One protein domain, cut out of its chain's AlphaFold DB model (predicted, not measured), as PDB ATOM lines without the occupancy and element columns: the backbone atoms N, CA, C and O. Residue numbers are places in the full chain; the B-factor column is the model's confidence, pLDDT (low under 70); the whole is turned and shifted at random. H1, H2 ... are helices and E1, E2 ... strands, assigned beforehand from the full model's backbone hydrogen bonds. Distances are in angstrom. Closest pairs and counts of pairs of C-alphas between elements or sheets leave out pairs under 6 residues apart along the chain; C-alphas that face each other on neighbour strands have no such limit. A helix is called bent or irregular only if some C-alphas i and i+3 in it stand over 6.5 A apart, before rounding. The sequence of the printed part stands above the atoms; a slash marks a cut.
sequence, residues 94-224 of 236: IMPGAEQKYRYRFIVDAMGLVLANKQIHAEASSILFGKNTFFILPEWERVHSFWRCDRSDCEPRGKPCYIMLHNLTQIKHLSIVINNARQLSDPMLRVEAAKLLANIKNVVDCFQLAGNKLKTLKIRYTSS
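This is residues 94 to 224 of the 236 residues of an uncharacterized protein of Friedmanniomyces simplex (UniProt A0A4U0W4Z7). A small sheet of three strands, with the long helix H4 near E2 and only grazing the sheet, is extended at the end where its strands begin by a helical hairpin, H1 and H2. A long unnamed stretch, residues 137 to 164, leads from E1 to the short H3. The 131 printed residues run H1 H2 E1 H3 E2 H4 E3; the sheet, E1 E2 E3, is parallel, and the class is mixed. The whole is compact, radius of gyration of the C-alphas 15.6 A, yet elongated, 54 by 31 by 27 A.

Find E1, residues 133 to 136, at C-alpha 133 (13.228, 36.385, 9.946). E2 is residues 173 to 180, 23.1 A; E3, residues 216 to 223, 23.0 A, ends at (-6.074, 28.109, 1.701). H4 spans 189 to 209, 29.7 A; H3, 165 to 168; H2, 118 to 131, 19.6 A; H1, 105 to 114, is only just irregular, with C-alphas 109 and 112 6.9 A apart.

Look at inner strand E2: N 175 and O 134 of E1 are 2.8 A apart, N 176 and O 218 of E3 2.8 A. E1, H3, E2 and E2, H4, E3 are strand-helix-strand units, parallel neighbour strands with a helix between, both with right-handed crossovers. H4 grazes the sheet with residues 189 to 203. H2 residues 125 to 129 only just touch H3, 3 pairs within 8 A, closest C-alphas Phe 129 and Asn 167, 6.6 A. H2 residues 120 to 125 touch H1, closest C-alphas His 121 and Val 114, 4.7 A; this hairpin runs opposite ways at a shallow tilt of 34 degrees, only just short of steep. Every O i to N i+4 pair is within hydrogen-bond range in H2 and H4, 4 of 6 in H1; H3 is too short for one.

The farthest C-alphas, Gln 119 and Ser 185, are 54.6 A apart. The printed part has no cut; the link E1 to H3 is long. The model's pLDDT is under 70 at residues 96 to 111, 139 to 165, 180 to 185 and 222 to 224.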
ATOM      1  N   ILE A  94      11.887  39.201   5.859       81.25
ATOM      2  CA  ILE A  94      12.581  39.507   4.612       81.25
ATOM      3  C   ILE A  94      12.273  38.411   3.590       81.25
ATOM      4  O   ILE A  94      12.677  37.258   3.767       81.25
ATOM      5  N   MET A  95      11.596  38.778   2.499       76.50
ATOM      6  CA  MET A  95      11.358  37.898   1.354       76.50
ATOM      7  C   MET A  95      12.235  38.302   0.156       76.50
ATOM      8  O   MET A  95      11.866  39.189  -0.615       76.50
ATOM      9  N   PRO A  96      13.402  37.666  -0.038       67.06
ATOM     10  CA  PRO A  96      14.191  37.834  -1.247       67.06
ATOM     11  C   PRO A  96      13.372  37.626  -2.523       67.06
ATOM     12  O   PRO A  96      12.922  36.519  -2.828       67.06
ATOM     13  N   GLY A  97      13.227  38.703  -3.294       54.47
ATOM     14  CA  GLY A  97      12.762  38.616  -4.669       54.47
ATOM     15  C   GLY A  97      11.314  38.938  -4.971       54.47
ATOM     16  O   GLY A  97      10.989  39.024  -6.147       54.47
ATOM     17  N   ALA A  98      10.436  39.082  -3.984       56.25
ATOM     18  CA  ALA A  98       9.088  39.549  -4.285       56.25
ATOM     19  C   ALA A  98       9.018  41.069  -4.216       56.25
ATOM     20  O   ALA A  98       9.620  41.683  -3.335       56.25
ATOM     21  N   GLU A  99       8.195  41.656  -5.082       48.88
ATOM     22  CA  GLU A  99       7.619  42.983  -4.874       48.88
ATOM     23  C   GLU A  99       6.674  42.936  -3.665       48.88
ATOM     24  O   GLU A  99       5.452  43.013  -3.780       48.88
ATOM     25  N   GLN A 100       7.213  42.788  -2.456       51.28
ATOM     26  CA  GLN A 100       6.453  43.224  -1.301       51.28
ATOM     27  C   GLN A 100       6.261  44.734  -1.471       51.28
ATOM     28  O   GLN A 100       7.242  45.469  -1.637       51.28
ATOM     29  N   LYS A 101       5.001  45.201  -1.408       44.66
ATOM     30  CA  LYS A 101       4.638  46.635  -1.368       44.66
ATOM     31  C   LYS A 101       5.497  47.422  -0.370       44.66
ATOM     32  O   LYS A 101       5.685  48.623  -0.537       44.66
ATOM     33  N   TYR A 102       6.079  46.724   0.605       44.34
ATOM     34  CA  TYR A 102       7.125  47.209   1.476       44.34
ATOM     35  C   TYR A 102       8.252  46.156   1.552       44.34
ATOM     36  O   TYR A 102       8.056  45.103   2.134       44.34
ATOM     37  N   ARG A 103       9.455  46.494   1.046       52.22
ATOM     38  CA  ARG A 103      10.783  45.976   1.493       52.22
ATOM     39  C   ARG A 103      11.552  44.890   0.712       52.22
ATOM     40  O   ARG A 103      12.557  44.412   1.234       52.22
ATOM     41  N   TYR A 104      11.326  44.694  -0.594       46.50
ATOM     42  CA  TYR A 104      12.434  44.236  -1.480       46.50
ATOM     43  C   TYR A 104      13.665  45.160  -1.371       46.50
ATOM     44  O   TYR A 104      14.822  44.740  -1.417       46.50
ATOM     45  N   ARG A 105      13.379  46.442  -1.129       49.62
ATOM     46  CA  ARG A 105      14.348  47.504  -0.893       49.62
ATOM     47  C   ARG A 105      15.326  47.215   0.242       49.62
ATOM     48  O   ARG A 105      16.418  47.736   0.197       49.62
ATOM     49  N   PHE A 106      15.003  46.372   1.225       62.81
ATOM     50  CA  PHE A 106      15.829  46.273   2.430       62.81
ATOM     51  C   PHE A 106      17.224  45.677   2.172       62.81
ATOM     52  O   PHE A 106      18.228  46.267   2.562       62.81
ATOM     53  N   ILE A 107      17.308  44.551   1.452       62.22
ATOM     54  CA  ILE A 107      18.606  43.968   1.061       62.22
ATOM     55  C   ILE A 107      19.299  44.862   0.025       62.22
ATOM     56  O   ILE A 107      20.513  45.035   0.085       62.22
ATOM     57  N   VAL A 108      18.540  45.439  -0.913       61.66
ATOM     58  CA  VAL A 108      19.080  46.270  -2.002       61.66
ATOM     59  C   VAL A 108      19.653  47.596  -1.486       61.66
ATOM     60  O   VAL A 108      20.768  47.952  -1.852       61.66
ATOM     61  N   ASP A 109      18.945  48.292  -0.596       64.81
ATOM     62  CA  ASP A 109      19.383  49.532   0.055       64.81
ATOM     63  C   ASP A 109      20.593  49.262   0.967       64.81
ATOM     64  O   ASP A 109      21.525  50.064   1.031       64.81
ATOM     65  N   ALA A 110      20.632  48.096   1.620       68.75
ATOM     66  CA  ALA A 110      21.769  47.655   2.424       68.75
ATOM     67  C   ALA A 110      22.956  47.134   1.593       68.75
ATOM     68  O   ALA A 110      24.047  46.936   2.135       68.75
ATOM     69  N   MET A 111      22.781  46.905   0.288       68.50
ATOM     70  CA  MET A 111      23.760  46.199  -0.540       68.50
ATOM     71  C   MET A 111      25.087  46.954  -0.629       68.50
ATOM     72  O   MET A 111      26.140  46.327  -0.614       68.50
ATOM     73  N   GLY A 112      25.059  48.290  -0.624       70.00
ATOM     74  CA  GLY A 112      26.278  49.104  -0.577       70.00
ATOM     75  C   GLY A 112      27.118  48.855   0.681       70.00
ATOM     76  O   GLY A 112      28.340  48.775   0.599       70.00
ATOM     77  N   LEU A 113      26.470  48.651   1.833       74.56
ATOM     78  CA  LEU A 113      27.148  48.307   3.084       74.56
ATOM     79  C   LEU A 113      27.660  46.865   3.052       74.56
ATOM     80  O   LEU A 113      28.817  46.611   3.376       74.56
ATOM     81  N   VAL A 114      26.815  45.929   2.612       71.94
ATOM     82  CA  VAL A 114      27.171  44.507   2.509       71.94
ATOM     83  C   VAL A 114      28.321  44.294   1.521       71.94
ATOM     84  O   VAL A 114      29.104  43.373   1.705       71.94
ATOM     85  N   LEU A 115      28.483  45.138   0.503       72.12
ATOM     86  CA  LEU A 115      29.541  45.012  -0.505       72.12
ATOM     87  C   LEU A 115      30.767  45.908  -0.252       72.12
ATOM     88  O   LEU A 115      31.675  45.913  -1.077       72.12
ATOM     89  N   ALA A 116      30.825  46.645   0.863       74.19
ATOM     90  CA  ALA A 116      31.858  47.661   1.081       74.19
ATOM     91  C   ALA A 116      33.289  47.087   1.151       74.19
ATOM     92  O   ALA A 116      34.158  47.468   0.372       74.19
ATOM     93  N   ASN A 117      33.560  46.182   2.098       82.69
ATOM     94  CA  ASN A 117      34.833  45.460   2.205       82.69
ATOM     95  C   ASN A 117      34.628  44.102   2.893       82.69
ATOM     96  O   ASN A 117      33.575  43.864   3.475       82.69
ATOM     97  N   LYS A 118      35.631  43.214   2.858       82.69
ATOM     98  CA  LYS A 118      35.510  41.835   3.380       82.69
ATOM     99  C   LYS A 118      35.103  41.764   4.856       82.69
ATOM    100  O   LYS A 118      34.310  40.899   5.214       82.69
ATOM    101  N   GLN A 119      35.641  42.650   5.693       85.62
ATOM    102  CA  GLN A 119      35.334  42.674   7.119       85.62
ATOM    103  C   GLN A 119      33.897  43.154   7.354       85.62
ATOM    104  O   GLN A 119      33.097  42.422   7.930       85.62
ATOM    105  N   ILE A 120      33.541  44.328   6.820       85.56
ATOM    106  CA  ILE A 120      32.182  44.886   6.906       85.56
ATOM    107  C   ILE A 120      31.166  43.907   6.319       85.56
ATOM    108  O   ILE A 120      30.102  43.719   6.894       85.56
ATOM    109  N   HIS A 121      31.498  43.244   5.211       84.69
ATOM    110  CA  HIS A 121      30.658  42.231   4.584       84.69
ATOM    111  C   HIS A 121      30.343  41.082   5.540       84.69
ATOM    112  O   HIS A 121      29.174  40.739   5.708       84.69
ATOM    113  N   ALA A 122      31.363  40.487   6.165       85.75
ATOM    114  CA  ALA A 122      31.181  39.362   7.078       85.75
ATOM    115  C   ALA A 122      30.338  39.764   8.299       85.75
ATOM    116  O   ALA A 122      29.413  39.058   8.697       85.75
ATOM    117  N   GLU A 123      30.624  40.940   8.851       89.31
ATOM    118  CA  GLU A 123      29.957  41.496  10.023       89.31
ATOM    119  C   GLU A 123      28.488  41.857   9.744       89.31
ATOM    120  O   GLU A 123      27.582  41.419  10.458       89.31
ATOM    121  N   ALA A 124      28.241  42.600   8.663       87.38
ATOM    122  CA  ALA A 124      26.910  42.986   8.212       87.38
ATOM    123  C   ALA A 124      26.069  41.761   7.831       87.38
ATOM    124  O   ALA A 124      24.917  41.654   8.248       87.38
ATOM    125  N   SER A 125      26.644  40.808   7.090       85.25
ATOM    126  CA  SER A 125      25.946  39.580   6.683       85.25
ATOM    127  C   SER A 125      25.547  38.740   7.893       85.25
ATOM    128  O   SER A 125      24.406  38.283   7.965       85.25
ATOM    129  N   SER A 126      26.425  38.616   8.895       88.69
ATOM    130  CA  SER A 126      26.097  37.893  10.126       88.69
ATOM    131  C   SER A 126      24.903  38.505  10.862       88.69
ATOM    132  O   SER A 126      24.139  37.770  11.489       88.69
ATOM    133  N   ILE A 127      24.728  39.827  10.812       90.25
ATOM    134  CA  ILE A 127      23.581  40.507  11.424       90.25
ATOM    135  C   ILE A 127      22.338  40.355  10.545       90.25
ATOM    136  O   ILE A 127      21.308  39.896  11.039       90.25
ATOM    137  N   LEU A 128      22.442  40.663   9.251       88.00
ATOM    138  CA  LEU A 128      21.334  40.595   8.300       88.00
ATOM    139  C   LEU A 128      20.718  39.190   8.249       88.00
ATOM    140  O   LEU A 128      19.516  39.040   8.455       88.00
ATOM    141  N   PHE A 129      21.529  38.156   8.020       86.94
ATOM    142  CA  PHE A 129      21.040  36.780   7.901       86.94
ATOM    143  C   PHE A 129      20.780  36.137   9.269       86.94
ATOM    144  O   PHE A 129      19.827  35.378   9.427       86.94
ATOM    145  N   GLY A 130      21.592  36.453  10.280       89.25
ATOM    146  CA  GLY A 130      21.521  35.791  11.583       89.25
ATOM    147  C   GLY A 130      20.402  36.269  12.505       89.25
ATOM    148  O   GLY A 130      20.007  35.512  13.393       89.25
ATOM    149  N   LYS A 131      19.912  37.503  12.333       91.31
ATOM    150  CA  LYS A 131      18.947  38.121  13.258       91.31
ATOM    151  C   LYS A 131      17.578  38.420  12.647       91.31
ATOM    152  O   LYS A 131      16.627  38.563  13.407       91.31
ATOM    153  N   ASN A 132      17.453  38.505  11.322       89.12
ATOM    154  CA  ASN A 132      16.148  38.691  10.688       89.12
ATOM    155  C   ASN A 132      15.415  37.365  10.490       89.12
ATOM    156  O   ASN A 132      16.030  36.312  10.308       89.12
ATOM    157  N   THR A 133      14.088  37.456  10.445       88.56
ATOM    158  CA  THR A 133      13.228  36.385   9.946       88.56
ATOM    159  C   THR A 133      13.189  36.441   8.430       88.56
ATOM    160  O   THR A 133      12.858  37.473   7.853       88.56
ATOM    161  N   PHE A 134      13.515  35.328   7.781       85.50
ATOM    162  CA  PHE A 134      13.383  35.166   6.339       85.50
ATOM    163  C   PHE A 134      12.069  34.478   6.014       85.50
ATOM    164  O   PHE A 134      11.640  33.568   6.721       85.50
ATOM    165  N   PHE A 135      11.437  34.911   4.934       82.06
ATOM    166  CA  PHE A 135      10.127  34.435   4.525       82.06
ATOM    167  C   PHE A 135      10.196  33.769   3.164       82.06
ATOM    168  O   PHE A 135      10.644  34.399   2.219       82.06
ATOM    169  N   ILE A 136       9.688  32.549   3.029       80.81
ATOM    170  CA  ILE A 136       9.599  31.837   1.755       80.81
ATOM    171  C   ILE A 136       8.131  31.629   1.389       80.81
ATOM    172  O   ILE A 136       7.352  31.128   2.202       80.81
ATOM    173  N   LEU A 137       7.790  31.941   0.139       77.06
ATOM    174  CA  LEU A 137       6.513  31.593  -0.479       77.06
ATOM    175  C   LEU A 137       6.774  30.563  -1.589       77.06
ATOM    176  O   LEU A 137       7.178  30.949  -2.686       77.06
ATOM    177  N   PRO A 138       6.606  29.253  -1.337       73.50
ATOM    178  CA  PRO A 138       6.658  28.257  -2.396       73.50
ATOM    179  C   PRO A 138       5.439  28.476  -3.302       73.50
ATOM    180  O   PRO A 138       4.317  28.132  -2.945       73.50
ATOM    181  N   GLU A 139       5.639  29.116  -4.451       69.19
ATOM    182  CA  GLU A 139       4.564  29.406  -5.404       69.19
ATOM    183  C   GLU A 139       4.309  28.198  -6.311       69.19
ATOM    184  O   GLU A 139       5.221  27.440  -6.621       69.19
ATOM    185  N   TRP A 140       3.081  28.008  -6.783       63.44
ATOM    186  CA  TRP A 140       2.744  26.954  -7.752       63.44
ATOM    187  C   TRP A 140       3.113  27.337  -9.201       63.44
ATOM    188  O   TRP A 140       3.215  26.467 -10.070       63.44
ATOM    189  N   GLU A 141       3.337  28.629  -9.467       60.06
ATOM    190  CA  GLU A 141       3.577  29.194 -10.804       60.06
ATOM    191  C   GLU A 141       4.990  28.920 -11.339       60.06
ATOM    192  O   GLU A 141       5.171  28.697 -12.538       60.06
ATOM    193  N   ARG A 142       6.002  28.912 -10.462       59.81
ATOM    194  CA  ARG A 142       7.416  28.764 -10.837       59.81
ATOM    195  C   ARG A 142       8.001  27.526 -10.177       59.81
ATOM    196  O   ARG A 142       8.081  27.451  -8.959       59.81
ATOM    197  N   VAL A 143       8.410  26.537 -10.969       51.50
ATOM    198  CA  VAL A 143       9.001  25.299 -10.438       51.50
ATOM    199  C   VAL A 143      10.489  25.520 -10.156       51.50
ATOM    200  O   VAL A 143      11.199  26.120 -10.960       51.50
ATOM    201  N   HIS A 144      10.956  24.996  -9.028       50.75
ATOM    202  CA  HIS A 144      12.329  25.026  -8.530       50.75
ATOM    203  C   HIS A 144      12.851  26.358  -7.998       50.75
ATOM    204  O   HIS A 144      13.966  26.365  -7.494       50.75
ATOM    205  N   SER A 145      12.067  27.438  -7.977       51.50
ATOM    206  CA  SER A 145      12.448  28.685  -7.307       51.50
ATOM    207  C   SER A 145      11.564  28.946  -6.090       51.50
ATOM    208  O   SER A 145      10.345  29.009  -6.183       51.50
ATOM    209  N   PHE A 146      12.186  29.097  -4.921       58.16
ATOM    210  CA  PHE A 146      11.495  29.571  -3.715       58.16
ATOM    211  C   PHE A 146      11.919  30.988  -3.305       58.16
ATOM    212  O   PHE A 146      11.319  31.595  -2.424       58.16
ATOM    213  N   TRP A 147      12.930  31.529  -3.988       61.28
ATOM    214  CA  TRP A 147      13.269  32.942  -3.997       61.28
ATOM    215  C   TRP A 147      13.018  33.459  -5.401       61.28
ATOM    216  O   TRP A 147      13.567  32.920  -6.366       61.28
ATOM    217  N   ARG A 148      12.181  34.485  -5.534       52.91
ATOM    218  CA  ARG A 148      11.982  35.123  -6.829       52.91
ATOM    219  C   ARG A 148      13.296  35.806  -7.222       52.91
ATOM    220  O   ARG A 148      13.937  36.509  -6.451       52.91
ATOM    221  N   CYS A 149      13.757  35.580  -8.433       52.81
ATOM    222  CA  CYS A 149      14.663  36.526  -9.044       52.81
ATOM    223  C   CYS A 149      14.064  36.849 -10.380       52.81
ATOM    224  O   CYS A 149      14.032  36.009 -11.273       52.81
ATOM    225  N   ASP A 150      13.547  38.062 -10.483       51.16
ATOM    226  CA  ASP A 150      12.991  38.557 -11.732       51.16
ATOM    227  C   ASP A 150      14.099  39.019 -12.694       51.16
ATOM    228  O   ASP A 150      13.814  39.606 -13.734       51.16
ATOM    229  N   ARG A 151      15.375  38.731 -12.385       52.31
ATOM    230  CA  ARG A 151      16.461  38.919 -13.340       52.31
ATOM    231  C   ARG A 151      16.530  37.734 -14.295       52.31
ATOM    232  O   ARG A 151      16.657  36.581 -13.884       52.31
ATOM    233  N   SER A 152      16.500  38.044 -15.584       53.59
ATOM    234  CA  SER A 152      16.587  37.081 -16.682       53.59
ATOM    235  C   SER A 152      17.926  36.336 -16.758       53.59
ATOM    236  O   SER A 152      17.997  35.305 -17.420       53.59
ATOM    237  N   ASP A 153      18.968  36.832 -16.083       54.91
ATOM    238  CA  ASP A 153      20.335  36.303 -16.089       54.91
ATOM    239  C   ASP A 153      20.663  35.388 -14.896       54.91
ATOM    240  O   ASP A 153      21.804  34.943 -14.763       54.91
ATOM    241  N   CYS A 154      19.697  35.083 -14.023       51.91
ATOM    242  CA  CYS A 154      19.990  34.264 -12.856       51.91
ATOM    243  C   CYS A 154      19.931  32.750 -13.138       51.91
ATOM    244  O   CYS A 154      18.864  32.140 -13.234       51.91
ATOM    245  N   GLU A 155      21.113  32.137 -13.209       46.62
ATOM    246  CA  GLU A 155      21.345  30.694 -13.317       46.62
ATOM    247  C   GLU A 155      22.139  30.191 -12.082       46.62
ATOM    248  O   GLU A 155      23.123  30.820 -11.687       46.62
ATOM    249  N   PRO A 156      21.780  29.048 -11.461       49.41
ATOM    250  CA  PRO A 156      20.633  28.212 -11.779       49.41
ATOM    251  C   PRO A 156      19.345  28.805 -11.201       49.41
ATOM    252  O   PRO A 156      19.319  29.280 -10.065       49.41
ATOM    253  N   ARG A 157      18.247  28.647 -11.946       51.09
ATOM    254  CA  ARG A 157      16.884  29.079 -11.575       51.09
ATOM    255  C   ARG A 157      16.375  28.548 -10.225       51.09
ATOM    256  O   ARG A 157      15.313  28.968  -9.785       51.09
ATOM    257  N   GLY A 158      17.107  27.635  -9.578       48.59
ATOM    258  CA  GLY A 158      16.788  27.091  -8.257       48.59
ATOM    259  C   GLY A 158      17.708  27.492  -7.109       48.59
ATOM    260  O   GLY A 158      17.662  26.865  -6.054       48.59
ATOM    261  N   LYS A 159      18.544  28.525  -7.273       49.28
ATOM    262  CA  LYS A 159      19.315  29.118  -6.170       49.28
ATOM    263  C   LYS A 159      18.896  30.574  -5.939       49.28
ATOM    264  O   LYS A 159      18.574  31.268  -6.901       49.28
ATOM    265  N   PRO A 160      18.903  31.064  -4.686       54.19
ATOM    266  CA  PRO A 160      18.633  32.467  -4.414       54.19
ATOM    267  C   PRO A 160      19.675  33.356  -5.091       54.19
ATOM    268  O   PRO A 160      20.862  33.283  -4.785       54.19
ATOM    269  N   CYS A 161      19.231  34.256  -5.954       54.16
ATOM    270  CA  CYS A 161      20.131  35.132  -6.708       54.16
ATOM    271  C   CYS A 161      20.767  36.227  -5.843       54.16
ATOM    272  O   CYS A 161      21.843  36.722  -6.156       54.16
ATOM    273  N   TYR A 162      20.124  36.563  -4.721       53.66
ATOM    274  CA  TYR A 162      20.605  37.556  -3.754       53.66
ATOM    275  C   TYR A 162      21.173  36.937  -2.471       53.66
ATOM    276  O   TYR A 162      21.692  37.652  -1.618       53.66
ATOM    277  N   ILE A 163      21.096  35.609  -2.320       63.62
ATOM    278  CA  ILE A 163      21.615  34.902  -1.146       63.62
ATOM    279  C   ILE A 163      22.522  33.777  -1.628       63.62
ATOM    280  O   ILE A 163      22.071  32.711  -2.036       63.62
ATOM    281  N   MET A 164      23.832  34.000  -1.552       67.44
ATOM    282  CA  MET A 164      24.804  32.936  -1.790       67.44
ATOM    283  C   MET A 164      24.615  31.790  -0.784       67.44
ATOM    284  O   MET A 164      24.143  32.002   0.333       67.44
ATOM    285  N   LEU A 165      25.044  30.574  -1.138       68.06
ATOM    286  CA  LEU A 165      24.899  29.394  -0.271       68.06
ATOM    287  C   LEU A 165      25.477  29.618   1.138       68.06
ATOM    288  O   LEU A 165      24.870  29.210   2.124       68.06
ATOM    289  N   HIS A 166      26.601  30.334   1.252       74.44
ATOM    290  CA  HIS A 166      27.199  30.665   2.547       74.44
ATOM    291  C   HIS A 166      26.298  31.571   3.412       74.44
ATOM    292  O   HIS A 166      26.298  31.444   4.635       74.44
ATOM    293  N   ASN A 167      25.488  32.441   2.803       77.81
ATOM    294  CA  ASN A 167      24.525  33.287   3.510       77.81
ATOM    295  C   ASN A 167      23.293  32.494   3.959       77.81
ATOM    296  O   ASN A 167      22.774  32.742   5.044       77.81
ATOM    297  N   LEU A 168      22.879  31.472   3.196       78.31
ATOM    298  CA  LEU A 168      21.805  30.565   3.622       78.31
ATOM    299  C   LEU A 168      22.135  29.872   4.952       78.31
ATOM    300  O   LEU A 168      21.253  29.741   5.792       78.31
ATOM    301  N   THR A 169      23.397  29.491   5.187       84.56
ATOM    302  CA  THR A 169      23.829  28.860   6.457       84.56
ATOM    303  C   THR A 169      23.709  29.781   7.681       84.56
ATOM    304  O   THR A 169      23.630  29.328   8.831       84.56
ATOM    305  N   GLN A 170      23.699  31.093   7.438       88.00
ATOM    306  CA  GLN A 170      23.616  32.109   8.479       88.00
ATOM    307  C   GLN A 170      22.171  32.395   8.888       88.00
ATOM    308  O   GLN A 170      21.968  32.838  10.014       88.00
ATOM    309  N   ILE A 171      21.182  32.079   8.042       88.81
ATOM    310  CA  ILE A 171      19.756  32.255   8.358       88.81
ATOM    311  C   ILE A 171      19.392  31.453   9.607       88.81
ATOM    312  O   ILE A 171      19.536  30.233   9.615       88.81
ATOM    313  N   LYS A 172      18.891  32.120  10.653       91.94
ATOM    314  CA  LYS A 172      18.452  31.455  11.901       91.94
ATOM    315  C   LYS A 172      16.946  31.395  12.086       91.94
ATOM    316  O   LYS A 172      16.482  30.533  12.828       91.94
ATOM    317  N   HIS A 173      16.199  32.256  11.416       91.69
ATOM    318  CA  HIS A 173      14.761  32.372  11.594       91.69
ATOM    319  C   HIS A 173      14.095  32.268  10.228       91.69
ATOM    320  O   HIS A 173      14.375  33.077   9.343       91.69
ATOM    321  N   LEU A 174      13.260  31.245  10.042       89.19
ATOM    322  CA  LEU A 174      12.609  30.966   8.767       89.19
ATOM    323  C   LEU A 174      11.098  30.822   8.939       89.19
ATOM    324  O   LEU A 174      10.634  30.083   9.804       89.19
ATOM    325  N   SER A 175      10.346  31.485   8.069       87.38
ATOM    326  CA  SER A 175       8.905  31.333   7.915       87.38
ATOM    327  C   SER A 175       8.604  30.845   6.501       87.38
ATOM    328  O   SER A 175       9.048  31.451   5.529       87.38
ATOM    329  N   ILE A 176       7.883  29.737   6.376       85.38
ATOM    330  CA  ILE A 176       7.428  29.178   5.103       85.38
ATOM    331  C   ILE A 176       5.914  29.313   5.071       85.38
ATOM    332  O   ILE A 176       5.226  28.766   5.933       85.38
ATOM    333  N   VAL A 177       5.387  30.014   4.075       79.38
ATOM    334  CA  VAL A 177       3.943  30.161   3.897       79.38
ATOM    335  C   VAL A 177       3.522  29.453   2.633       79.38
ATOM    336  O   VAL A 177       3.953  29.778   1.535       79.38
ATOM    337  N   ILE A 178       2.677  28.456   2.806       78.31
ATOM    338  CA  ILE A 178       2.146  27.622   1.747       78.31
ATOM    339  C   ILE A 178       0.776  28.195   1.409       78.31
ATOM    340  O   ILE A 178      -0.165  28.016   2.175       78.31
ATOM    341  N   ASN A 179       0.672  28.913   0.291       73.00
ATOM    342  CA  ASN A 179      -0.602  29.447  -0.178       73.00
ATOM    343  C   ASN A 179      -1.164  28.567  -1.298       73.00
ATOM    344  O   ASN A 179      -0.583  28.495  -2.382       73.00
ATOM    345  N   ASN A 180      -2.303  27.928  -1.045       68.75
ATOM    346  CA  ASN A 180      -3.093  27.253  -2.064       68.75
ATOM    347  C   ASN A 180      -4.342  28.095  -2.349       68.75
ATOM    348  O   ASN A 180      -5.380  27.940  -1.708       68.75
ATOM    349  N   ALA A 181      -4.207  29.044  -3.276       58.28
ATOM    350  CA  ALA A 181      -5.229  30.056  -3.543       58.28
ATOM    351  C   ALA A 181      -6.459  29.521  -4.303       58.28
ATOM    352  O   ALA A 181      -7.427  30.261  -4.491       58.28
ATOM    353  N   ARG A 182      -6.438  28.264  -4.766       64.44
ATOM    354  CA  ARG A 182      -7.458  27.712  -5.663       64.44
ATOM    355  C   ARG A 182      -8.482  26.847  -4.937       64.44
ATOM    356  O   ARG A 182      -8.156  26.095  -4.021       64.44
ATOM    357  N   GLN A 183      -9.728  26.948  -5.398       63.12
ATOM    358  CA  GLN A 183     -10.837  26.130  -4.920       63.12
ATOM    359  C   GLN A 183     -10.553  24.642  -5.163       63.12
ATOM    360  O   GLN A 183      -9.973  24.256  -6.179       63.12
ATOM    361  N   LEU A 184     -11.040  23.791  -4.256       64.50
ATOM    362  CA  LEU A 184     -10.904  22.330  -4.345       64.50
ATOM    363  C   LEU A 184     -11.517  21.728  -5.626       64.50
ATOM    364  O   LEU A 184     -11.193  20.601  -5.994       64.50
ATOM    365  N   SER A 185     -12.404  22.471  -6.288       64.88
ATOM    366  CA  SER A 185     -13.072  22.116  -7.539       64.88
ATOM    367  C   SER A 185     -12.212  22.329  -8.792       64.88
ATOM    368  O   SER A 185     -12.615  21.875  -9.862       64.88
ATOM    369  N   ASP A 186     -11.056  22.999  -8.698       71.44
ATOM    370  CA  ASP A 186     -10.223  23.293  -9.868       71.44
ATOM    371  C   ASP A 186      -9.589  22.002 -10.438       71.44
ATOM    372  O   ASP A 186      -8.824  21.323  -9.741       71.44
ATOM    373  N   PRO A 187      -9.837  21.645 -11.715       70.69
ATOM    374  CA  PRO A 187      -9.225  20.478 -12.354       70.69
ATOM    375  C   PRO A 187      -7.688  20.506 -12.356       70.69
ATOM    376  O   PRO A 187      -7.048  19.452 -12.407       70.69
ATOM    377  N   MET A 188      -7.080  21.696 -12.302       74.25
ATOM    378  CA  MET A 188      -5.629  21.898 -12.270       74.25
ATOM    379  C   MET A 188      -5.024  21.756 -10.872       74.25
ATOM    380  O   MET A 188      -3.800  21.651 -10.756       74.25
ATOM    381  N   LEU A 189      -5.849  21.633  -9.826       75.69
ATOM    382  CA  LEU A 189      -5.410  21.526  -8.433       75.69
ATOM    383  C   LEU A 189      -4.360  20.427  -8.233       75.69
ATOM    384  O   LEU A 189      -3.384  20.627  -7.517       75.69
ATOM    385  N   ARG A 190      -4.514  19.267  -8.886       75.19
ATOM    386  CA  ARG A 190      -3.545  18.159  -8.772       75.19
ATOM    387  C   ARG A 190      -2.177  18.507  -9.361       75.19
ATOM    388  O   ARG A 190      -1.156  18.145  -8.782       75.19
ATOM    389  N   VAL A 191      -2.156  19.187 -10.506       77.38
ATOM    390  CA  VAL A 191      -0.915  19.588 -11.188       77.38
ATOM    391  C   VAL A 191      -0.204  20.667 -10.376       77.38
ATOM    392  O   VAL A 191       1.005  20.596 -10.168       77.38
ATOM    393  N   GLU A 192      -0.949  21.647  -9.876       74.94
ATOM    394  CA  GLU A 192      -0.411  22.734  -9.057       74.94
ATOM    395  C   GLU A 192       0.053  22.244  -7.682       74.94
ATOM    396  O   GLU A 192       1.144  22.611  -7.249       74.94
ATOM    397  N   ALA A 193      -0.686  21.333  -7.042       78.00
ATOM    398  CA  ALA A 193      -0.260  20.686  -5.803       78.00
ATOM    399  C   ALA A 193       1.049  19.902  -5.984       78.00
ATOM    400  O   ALA A 193       1.920  19.949  -5.116       78.00
ATOM    401  N   ALA A 194       1.232  19.225  -7.125       79.81
ATOM    402  CA  ALA A 194       2.489  18.547  -7.436       79.81
ATOM    403  C   ALA A 194       3.659  19.537  -7.599       79.81
ATOM    404  O   ALA A 194       4.751  19.281  -7.090       79.81
ATOM    405  N   LYS A 195       3.437  20.688  -8.250       78.69
ATOM    406  CA  LYS A 195       4.445  21.761  -8.363       78.69
ATOM    407  C   LYS A 195       4.782  22.373  -7.004       78.69
ATOM    408  O   LYS A 195       5.955  22.542  -6.683       78.69
ATOM    409  N   LEU A 196       3.767  22.649  -6.188       79.31
ATOM    410  CA  LEU A 196       3.924  23.165  -4.833       79.31
ATOM    411  C   LEU A 196       4.735  22.198  -3.964       79.31
ATOM    412  O   LEU A 196       5.691  22.611  -3.310       79.31
ATOM    413  N   LEU A 197       4.415  20.901  -4.014       82.06
ATOM    414  CA  LEU A 197       5.169  19.859  -3.319       82.06
ATOM    415  C   LEU A 197       6.627  19.809  -3.790       82.06
ATOM    416  O   LEU A 197       7.533  19.738  -2.959       82.06
ATOM    417  N   ALA A 198       6.865  19.878  -5.102       80.88
ATOM    418  CA  ALA A 198       8.215  19.940  -5.646       80.88
ATOM    419  C   ALA A 198       8.974  21.161  -5.103       80.88
ATOM    420  O   ALA A 198      10.120  21.031  -4.685       80.88
ATOM    421  N   ASN A 199       8.334  22.328  -5.025       78.94
ATOM    422  CA  ASN A 199       8.943  23.551  -4.502       78.94
ATOM    423  C   ASN A 199       9.236  23.497  -3.009       78.94
ATOM    424  O   ASN A 199      10.326  23.890  -2.600       78.94
ATOM    425  N   ILE A 200       8.326  22.946  -2.209       83.12
ATOM    426  CA  ILE A 200       8.580  22.684  -0.789       83.12
ATOM    427  C   ILE A 200       9.778  21.741  -0.641       83.12
ATOM    428  O   ILE A 200      10.680  22.018   0.147       83.12
ATOM    429  N   LYS A 201       9.840  20.667  -1.440       83.31
ATOM    430  CA  LYS A 201      10.982  19.748  -1.434       83.31
ATOM    431  C   LYS A 201      12.287  20.460  -1.794       83.31
ATOM    432  O   LYS A 201      13.269  20.292  -1.084       83.31
ATOM    433  N   ASN A 202      12.284  21.316  -2.813       79.62
ATOM    434  CA  ASN A 202      13.467  22.098  -3.181       79.62
ATOM    435  C   ASN A 202      13.933  23.019  -2.039       79.62
ATOM    436  O   ASN A 202      15.135  23.133  -1.813       79.62
ATOM    437  N   VAL A 203      13.013  23.650  -1.293       80.81
ATOM    438  CA  VAL A 203      13.367  24.425  -0.087       80.81
ATOM    439  C   VAL A 203      14.092  23.527   0.910       80.81
ATOM    440  O   VAL A 203      15.192  23.858   1.349       80.81
ATOM    441  N   VAL A 204      13.494  22.381   1.249       83.81
ATOM    442  CA  VAL A 204      14.062  21.432   2.215       83.81
ATOM    443  C   VAL A 204      15.454  20.981   1.778       83.81
ATOM    444  O   VAL A 204      16.399  21.115   2.555       83.81
ATOM    445  N   ASP A 205      15.600  20.541   0.530       82.31
ATOM    446  CA  ASP A 205      16.866  20.071  -0.031       82.31
ATOM    447  C   ASP A 205      17.933  21.180   0.016       82.31
ATOM    448  O   ASP A 205      19.065  20.940   0.439       82.31
ATOM    449  N   CYS A 206      17.592  22.428  -0.328       78.62
ATOM    450  CA  CYS A 206      18.530  23.551  -0.256       78.62
ATOM    451  C   CYS A 206      19.003  23.853   1.172       78.62
ATOM    452  O   CYS A 206      20.198  24.070   1.382       78.62
ATOM    453  N   PHE A 207      18.101  23.874   2.156       82.06
ATOM    454  CA  PHE A 207      18.479  24.133   3.550       82.06
ATOM    455  C   PHE A 207      19.261  22.964   4.166       82.06
ATOM    456  O   PHE A 207      20.176  23.203   4.960       82.06
ATOM    457  N   GLN A 208      18.958  21.724   3.767       83.12
ATOM    458  CA  GLN A 208      19.723  20.536   4.154       83.12
ATOM    459  C   GLN A 208      21.134  20.550   3.560       83.12
ATOM    460  O   GLN A 208      22.100  20.385   4.301       83.12
ATOM    461  N   LEU A 209      21.273  20.815   2.257       81.38
ATOM    462  CA  LEU A 209      22.573  20.924   1.582       81.38
ATOM    463  C   LEU A 209      23.430  22.056   2.157       81.38
ATOM    464  O   LEU A 209      24.645  21.921   2.264       81.38
ATOM    465  N   ALA A 210      22.803  23.165   2.549       81.19
ATOM    466  CA  ALA A 210      23.477  24.265   3.229       81.19
ATOM    467  C   ALA A 210      23.931  23.897   4.659       81.19
ATOM    468  O   ALA A 210      24.717  24.628   5.255       81.19
ATOM    469  N   GLY A 211      23.435  22.797   5.239       83.25
ATOM    470  CA  GLY A 211      23.722  22.417   6.622       83.25
ATOM    471  C   GLY A 211      23.194  23.438   7.634       83.25
ATOM    472  O   GLY A 211      23.826  23.675   8.667       83.25
ATOM    473  N   ASN A 212      22.074  24.100   7.323       84.94
ATOM    474  CA  ASN A 212      21.582  25.185   8.158       84.94
ATOM    475  C   ASN A 212      21.058  24.666   9.512       84.94
ATOM    476  O   ASN A 212      20.381  23.644   9.601       84.94
ATOM    477  N   LYS A 213      21.348  25.419  10.576       87.75
ATOM    478  CA  LYS A 213      20.844  25.217  11.936       87.75
ATOM    479  C   LYS A 213      19.886  26.355  12.274       87.75
ATOM    480  O   LYS A 213      20.310  27.378  12.825       87.75
ATOM    481  N   LEU A 214      18.621  26.177  11.898       89.69
ATOM    482  CA  LEU A 214      17.546  27.110  12.220       89.69
ATOM    483  C   LEU A 214      17.311  27.128  13.736       89.69
ATOM    484  O   LEU A 214      17.256  26.082  14.376       89.69
ATOM    485  N   LYS A 215      17.166  28.327  14.303       92.62
ATOM    486  CA  LYS A 215      16.667  28.539  15.667       92.62
ATOM    487  C   LYS A 215      15.145  28.513  15.702       92.62
ATOM    488  O   LYS A 215      14.575  27.998  16.656       92.62
ATOM    489  N   THR A 216      14.497  29.065  14.677       90.31
ATOM    490  CA  THR A 216      13.040  29.014  14.530       90.31
ATOM    491  C   THR A 216      12.656  28.626  13.107       90.31
ATOM    492  O   THR A 216      13.244  29.105  12.134       90.31
ATOM    493  N   LEU A 217      11.659  27.749  13.004       90.50
ATOM    494  CA  LEU A 217      10.990  27.378  11.765       90.50
ATOM    495  C   LEU A 217       9.485  27.505  11.989       90.50
ATOM    496  O   LEU A 217       8.928  26.807  12.833       90.50
ATOM    497  N   LYS A 218       8.838  28.384  11.226       88.12
ATOM    498  CA  LYS A 218       7.385  28.545  11.204       88.12
ATOM    499  C   LYS A 218       6.859  28.079   9.857       88.12
ATOM    500  O   LYS A 218       7.389  28.477   8.825       88.12
ATOM    501  N   ILE A 219       5.829  27.242   9.862       84.88
ATOM    502  CA  ILE A 219       5.145  26.803   8.643       84.88
ATOM    503  C   ILE A 219       3.695  27.248   8.763       84.88
ATOM    504  O   ILE A 219       3.022  26.879   9.721       84.88
ATOM    505  N   ARG A 220       3.220  28.046   7.805       77.69
ATOM    506  CA  ARG A 220       1.812  28.446   7.715       77.69
ATOM    507  C   ARG A 220       1.204  27.893   6.446       77.69
ATOM    508  O   ARG A 220       1.851  27.868   5.401       77.69
ATOM    509  N   TYR A 221      -0.051  27.492   6.545       74.88
ATOM    510  CA  TYR A 221      -0.852  27.078   5.410       74.88
ATOM    511  C   TYR A 221      -2.009  28.059   5.255       74.88
ATOM    512  O   TYR A 221      -2.792  28.251   6.183       74.88
ATOM    513  N   THR A 222      -2.096  28.682   4.088       67.56
ATOM    514  CA  THR A 222      -3.182  29.581   3.716       67.56
ATOM    515  C   THR A 222      -3.932  28.923   2.570       67.56
ATOM    516  O   THR A 222      -3.362  28.678   1.510       67.56
ATOM    517  N   SER A 223      -5.208  28.616   2.768       62.34
ATOM    518  CA  SER A 223      -6.074  28.109   1.701       62.34
ATOM    519  C   SER A 223      -7.399  28.838   1.695       62.34
ATOM    520  O   SER A 223      -7.935  29.149   2.762       62.34
ATOM    521  N   SER A 224      -7.969  29.026   0.512       54.09
ATOM    522  CA  SER A 224      -9.370  29.401   0.354       54.09
ATOM    523  C   SER A 224     -10.260  28.191   0.665       54.09
ATOM    524  O   SER A 224     -10.553  27.364  -0.193       54.09
TER     525      SER A 224